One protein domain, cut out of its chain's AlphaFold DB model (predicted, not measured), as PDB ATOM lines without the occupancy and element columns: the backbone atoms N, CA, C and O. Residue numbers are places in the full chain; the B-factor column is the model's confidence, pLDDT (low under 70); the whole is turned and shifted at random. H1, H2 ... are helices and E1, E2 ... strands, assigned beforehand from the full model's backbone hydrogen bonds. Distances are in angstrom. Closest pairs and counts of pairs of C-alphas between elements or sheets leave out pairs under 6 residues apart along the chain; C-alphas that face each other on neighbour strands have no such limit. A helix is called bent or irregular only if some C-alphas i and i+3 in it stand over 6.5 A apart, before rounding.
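AT A GLANCE: This is residues 8 to 48 of the 49 residues of the protein "DUF4343 domain-containing protein" of Myxococcus xanthus (UniProt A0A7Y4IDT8). Two hairpins are joined end to end: a long two-stranded ribbon of E1 and E2 and, at the end away from its turn, a short helical hairpin of H1 and H2, set across the ribbon's length. The turn of the ribbon, at Gly 15, and the tail after H2, at Arg 48, lie at the two ends of the longest axis. The printed part has 41 residues, with the order E1, E2, H1, H2; the sheet, E1 - E2, is antiparallel, and the class is mixed, helices and strands. The whole is loose, with a radius of gyration of the C-alphas of 12.5 A, and spans 38 by 19 by 12 A, only just elongated.

IN THESE COORDINATES: Find C-alpha 8 at (-12.130, -6.841, 25.318); from there E1, residues 8 to 13, runs 15.8 A. E2, residues 17 to 24, comes back over 21.0 A to C-alpha 24 at (-11.187, -5.084, 19.416). H1 is residues 26 to 32, 11.3 A long, and is neither bent nor irregular, but only just: C-alphas 26 and 29 are 6.2 A apart. H2, residues 36 to 46, runs 15.2 A to C-alpha 46 at (-21.733, -6.172, 15.574).

HOW THE PARTS SIT: Look first at the hairpin of E1 and E2, antiparallel at 155 degrees, where N 11 and O 19 are 3.0 A apart and N 19 and O 11 are 2.8 A apart, within hydrogen-bond range. E1 and H1 are near each other, with 6 pairs of C-alphas within 10 A. H1 and H2 form a helical hairpin and touch; their closest C-alphas, of Ala 26 and Ile 43, are 5.1 A apart. They run opposite ways at a shallow tilt of 25 degrees. H2 is apart from E1 and from E2. In H2 every O i to N i+4 pair is within hydrogen-bond range; in H1 0 of 3 are, but 4 of 4 O i to N i+3 pairs are.

THE WHOLE: The C-alphas of Gly 15 and Arg 48, the two farthest apart, are 39.9 A apart. The printed part has no cut, and its three links, E1 to E2, E2 to H1 and H1 to H2, are tight. The mean pLDDT of the printed part is 94.4, and no printed residue is under 70.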
ATOM      1  N   LEU A   8     -12.970  -7.562  24.372       94.62
ATOM      2  CA  LEU A   8     -12.130  -6.841  25.318       94.62
ATOM      3  C   LEU A   8     -10.942  -7.709  25.698       94.62
ATOM      4  O   LEU A   8     -11.129  -8.809  26.220       94.62
ATOM      5  N   ASP A   9      -9.745  -7.178  25.496       93.69
ATOM      6  CA  ASP A   9      -8.539  -7.783  26.036       93.69
ATOM      7  C   ASP A   9      -8.303  -7.217  27.432       93.69
ATOM      8  O   ASP A   9      -8.290  -5.999  27.642       93.69
ATOM      9  N   ALA A  10      -8.141  -8.106  28.407       94.75
ATOM     10  CA  ALA A  10      -7.948  -7.744  29.800       94.75
ATOM     11  C   ALA A  10      -6.699  -8.423  30.356       94.75
ATOM     12  O   ALA A  10      -6.384  -9.560  30.007       94.75
ATOM     13  N   ALA A  11      -6.011  -7.734  31.260       96.38
ATOM     14  CA  ALA A  11      -4.867  -8.285  31.972       96.38
ATOM     15  C   ALA A  11      -5.017  -8.125  33.478       96.38
ATOM     16  O   ALA A  11      -5.601  -7.158  33.967       96.38
ATOM     17  N   TRP A  12      -4.445  -9.074  34.212       97.81
ATOM     18  CA  TRP A  12      -4.264  -8.956  35.649       97.81
ATOM     19  C   TRP A  12      -2.923  -8.289  35.945       97.81
ATOM     20  O   TRP A  12      -1.876  -8.768  35.510       97.81
ATOM     21  N   VAL A  13      -2.949  -7.197  36.707       97.75
ATOM     22  CA  VAL A  13      -1.750  -6.505  37.181       97.75
ATOM     23  C   VAL A  13      -1.573  -6.791  38.666       97.75
ATOM     24  O   VAL A  13      -2.447  -6.490  39.485       97.75
ATOM     25  N   GLU A  14      -0.426  -7.362  39.026       97.94
ATOM     26  CA  GLU A  14      -0.115  -7.710  40.410       97.94
ATOM     27  C   GLU A  14      -0.219  -6.487  41.337       97.94
ATOM     28  O   GLU A  14       0.272  -5.397  41.036       97.94
ATOM     29  N   GLY A  15      -0.947  -6.650  42.444       98.19
ATOM     30  CA  GLY A  15      -1.230  -5.577  43.402       98.19
ATOM     31  C   GLY A  15      -2.197  -4.485  42.919       98.19
ATOM     32  O   GLY A  15      -2.454  -3.553  43.678       98.19
ATOM     33  N   ARG A  16      -2.740  -4.564  41.691       97.06
ATOM     34  CA  ARG A  16      -3.645  -3.541  41.116       97.06
ATOM     35  C   ARG A  16      -4.956  -4.090  40.550       97.06
ATOM     36  O   ARG A  16      -5.914  -3.333  40.437       97.06
ATOM     37  N   GLY A  17      -5.017  -5.383  40.240       98.06
ATOM     38  CA  GLY A  17      -6.222  -6.060  39.765       98.06
ATOM     39  C   GLY A  17      -6.368  -6.079  38.242       98.06
ATOM     40  O   GLY A  17      -5.387  -5.943  37.512       98.06
ATOM     41  N   TRP A  18      -7.598  -6.288  37.763       98.06
ATOM     42  CA  TRP A  18      -7.908  -6.339  36.333       98.06
ATOM     43  C   TRP A  18      -7.848  -4.958  35.685       98.06
ATOM     44  O   TRP A  18      -8.412  -3.992  36.200       98.06
ATOM     45  N   VAL A  19      -7.225  -4.890  34.513       98.00
ATOM     46  CA  VAL A  19      -7.199  -3.708  33.653       98.00
ATOM     47  C   VAL A  19      -7.721  -4.060  32.266       98.00
ATOM     48  O   VAL A  19      -7.470  -5.154  31.759       98.00
ATOM     49  N   LEU A  20      -8.432  -3.114  31.652       97.25
ATOM     50  CA  LEU A  20      -8.793  -3.183  30.241       97.25
ATOM     51  C   LEU A  20      -7.602  -2.713  29.402       97.25
ATOM     52  O   LEU A  20      -7.100  -1.611  29.626       97.25
ATOM     53  N   LEU A  21      -7.165  -3.535  28.452       95.69
ATOM     54  CA  LEU A  21      -6.052  -3.226  27.558       95.69
ATOM     55  C   LEU A  21      -6.537  -2.624  26.243       95.69
ATOM     56  O   LEU A  21      -6.072  -1.561  25.839       95.69
ATOM     57  N   GLU A  22      -7.481  -3.299  25.591       95.69
ATOM     58  CA  GLU A  22      -7.928  -2.954  24.245       95.69
ATOM     59  C   GLU A  22      -9.389  -3.364  24.023       95.69
ATOM     60  O   GLU A  22      -9.879  -4.329  24.612       95.69
ATOM     61  N   ALA A  23     -10.080  -2.615  23.159       94.31
ATOM     62  CA  ALA A  23     -11.375  -2.990  22.608       94.31
ATOM     63  C   ALA A  23     -11.224  -3.278  21.109       94.31
ATOM     64  O   ALA A  23     -11.000  -2.373  20.305       94.31
ATOM     65  N   ASN A  24     -11.381  -4.546  20.751       94.31
ATOM     66  CA  ASN A  24     -11.187  -5.084  19.416       94.31
ATOM     67  C   ASN A  24     -12.521  -5.362  18.711       94.31
ATOM     68  O   ASN A  24     -13.579  -5.510  19.328       94.31
ATOM     69  N   ALA A  25     -12.486  -5.464  17.384       94.69
ATOM     70  CA  ALA A  25     -13.654  -5.895  16.621       94.69
ATOM     71  C   ALA A  25     -14.079  -7.323  17.022       94.69
ATOM     72  O   ALA A  25     -13.240  -8.163  17.341       94.69
ATOM     73  N   ALA A  26     -15.385  -7.617  16.958       95.00
ATOM     74  CA  ALA A  26     -15.964  -8.881  17.433       95.00
ATOM     75  C   ALA A  26     -15.307 -10.150  16.842       95.00
ATOM     76  O   ALA A  26     -15.267 -11.189  17.496       95.00
ATOM     77  N   TRP A  27     -14.759 -10.068  15.624       92.75
ATOM     78  CA  TRP A  27     -14.091 -11.193  14.965       92.75
ATOM     79  C   TRP A  27     -12.769 -11.603  15.634       92.75
ATOM     80  O   TRP A  27     -12.358 -12.754  15.491       92.75
ATOM     81  N   GLY A  28     -12.137 -10.712  16.410       94.06
ATOM     82  CA  GLY A  28     -10.899 -11.000  17.141       94.06
ATOM     83  C   GLY A  28     -11.036 -12.141  18.156       94.06
ATOM     84  O   GLY A  28     -10.055 -12.808  18.462       94.06
ATOM     85  N   ALA A  29     -12.262 -12.452  18.601       91.94
ATOM     86  CA  ALA A  29     -12.542 -13.549  19.531       91.94
ATOM     87  C   ALA A  29     -12.064 -14.909  18.995       91.94
ATOM     88  O   ALA A  29     -11.622 -15.760  19.764       91.94
ATOM     89  N   GLY A  30     -12.108 -15.105  17.671       87.06
ATOM     90  CA  GLY A  30     -11.648 -16.343  17.039       87.06
ATOM     91  C   GLY A  30     -10.141 -16.580  17.172       87.06
ATOM     92  O   GLY A  30      -9.713 -17.729  17.178       87.06
ATOM     93  N   LEU A  31      -9.338 -15.520  17.329       85.50
ATOM     94  CA  LEU A  31      -7.888 -15.630  17.541       85.50
ATOM     95  C   LEU A  31      -7.542 -16.074  18.970       85.50
ATOM     96  O   LEU A  31      -6.485 -16.657  19.192       85.50
ATOM     97  N   ASN A  32      -8.449 -15.837  19.920       82.81
ATOM     98  CA  ASN A  32      -8.255 -16.104  21.346       82.81
ATOM     99  C   ASN A  32      -8.799 -17.474  21.793       82.81
ATOM    100  O   ASN A  32      -8.864 -17.752  22.988       82.81
ATOM    101  N   GLY A  33      -9.214 -18.334  20.855       86.38
ATOM    102  CA  GLY A  33      -9.764 -19.655  21.175       86.38
ATOM    103  C   GLY A  33     -11.126 -19.611  21.874       86.38
ATOM    104  O   GLY A  33     -11.492 -20.566  22.559       86.38
ATOM    105  N   CYS A  34     -11.875 -18.511  21.729       91.12
ATOM    106  CA  CYS A  34     -13.243 -18.420  22.231       91.12
ATOM    107  C   CYS A  34     -14.158 -19.449  21.550       91.12
ATOM    108  O   CYS A  34     -13.901 -19.883  20.425       91.12
ATOM    109  N   ASP A  35     -15.264 -19.795  22.215       94.75
ATOM    110  CA  ASP A  35     -16.285 -20.657  21.622       94.75
ATOM    111  C   ASP A  35     -16.779 -20.075  20.288       94.75
ATOM    112  O   ASP A  35     -17.184 -18.911  20.199       94.75
ATOM    113  N   ALA A  36     -16.731 -20.895  19.240       94.31
ATOM    114  CA  ALA A  36     -17.026 -20.449  17.886       94.31
ATOM    115  C   ALA A  36     -18.497 -20.039  17.709       94.31
ATOM    116  O   ALA A  36     -18.782 -19.100  16.962       94.31
ATOM    117  N   ALA A  37     -19.431 -20.713  18.388       95.94
ATOM    118  CA  ALA A  37     -20.851 -20.402  18.287       95.94
ATOM    119  C   ALA A  37     -21.171 -19.071  18.981       95.94
ATOM    120  O   ALA A  37     -21.912 -18.255  18.427       95.94
ATOM    121  N   GLU A  38     -20.575 -18.808  20.144       95.25
ATOM    122  CA  GLU A  38     -20.722 -17.521  20.830       95.25
ATOM    123  C   GLU A  38     -20.034 -16.380  20.064       95.25
ATOM    124  O   GLU A  38     -20.630 -15.317  19.867       95.25
ATOM    125  N   ALA A  39     -18.826 -16.603  19.535       94.94
ATOM    126  CA  ALA A  39     -18.129 -15.619  18.705       94.94
ATOM    127  C   ALA A  39     -18.949 -15.241  17.456       94.94
ATOM    128  O   ALA A  39     -19.092 -14.057  17.140       94.94
ATOM    129  N   ALA A  40     -19.557 -16.224  16.783       95.25
ATOM    130  CA  ALA A  40     -20.415 -15.987  15.623       95.25
ATOM    131  C   ALA A  40     -21.640 -15.116  15.960       95.25
ATOM    132  O   ALA A  40     -21.978 -14.211  15.192       95.25
ATOM    133  N   ARG A  41     -22.279 -15.326  17.121       96.25
ATOM    134  CA  ARG A  41     -23.398 -14.482  17.583       96.25
ATOM    135  C   ARG A  41     -22.957 -13.041  17.825       96.25
ATOM    136  O   ARG A  41     -23.642 -12.117  17.389       96.25
ATOM    137  N   CYS A  42     -21.804 -12.842  18.465       95.81
ATOM    138  CA  CYS A  42     -21.248 -11.511  18.705       95.81
ATOM    139  C   CYS A  42     -20.930 -10.774  17.401       95.81
ATOM    140  O   CYS A  42     -21.253  -9.595  17.284       95.81
ATOM    141  N   ILE A  43     -20.347 -11.455  16.409       95.44
ATOM    142  CA  ILE A  43     -20.067 -10.873  15.087       95.44
ATOM    143  C   ILE A  43     -21.365 -10.473  14.381       95.44
ATOM    144  O   ILE A  43     -21.447  -9.370  13.843       95.44
ATOM    145  N   ALA A  44     -22.387 -11.333  14.407       96.00
ATOM    146  CA  ALA A  44     -23.683 -11.028  13.805       96.00
ATOM    147  C   ALA A  44     -24.354  -9.805  14.452       96.00
ATOM    148  O   ALA A  44     -24.977  -9.008  13.758       96.00
ATOM    149  N   GLU A  45     -24.214  -9.626  15.766       96.69
ATOM    150  CA  GLU A  45     -24.728  -8.442  16.460       96.69
ATOM    151  C   GLU A  45     -23.919  -7.174  16.131       96.69
ATOM    152  O   GLU A  45     -24.491  -6.092  16.007       96.69
ATOM    153  N   ALA A  46     -22.603  -7.296  15.926       95.44
ATOM    154  CA  ALA A  46     -21.733  -6.172  15.574       95.44
ATOM    155  C   ALA A  46     -22.075  -5.549  14.210       95.44
ATOM    156  O   ALA A  46     -21.787  -4.371  13.993       95.44
ATOM    157  N   THR A  47     -22.656  -6.334  13.297       92.69
ATOM    158  CA  THR A  47     -22.961  -5.939  11.912       92.69
ATOM    159  C   THR A  47     -24.416  -5.530  11.687       92.69
ATOM    160  O   THR A  47     -24.770  -5.160  10.566       92.69
ATOM    161  N   ARG A  48     -25.269  -5.563  12.721       89.94
ATOM    162  CA  ARG A  48     -26.652  -5.082  12.608       89.94
ATOM    163  C   ARG A  48     -26.678  -3.567  12.388       89.94
ATOM    164  O   ARG A  48     -26.107  -2.818  13.182       89.94
TER     165      ARG A  48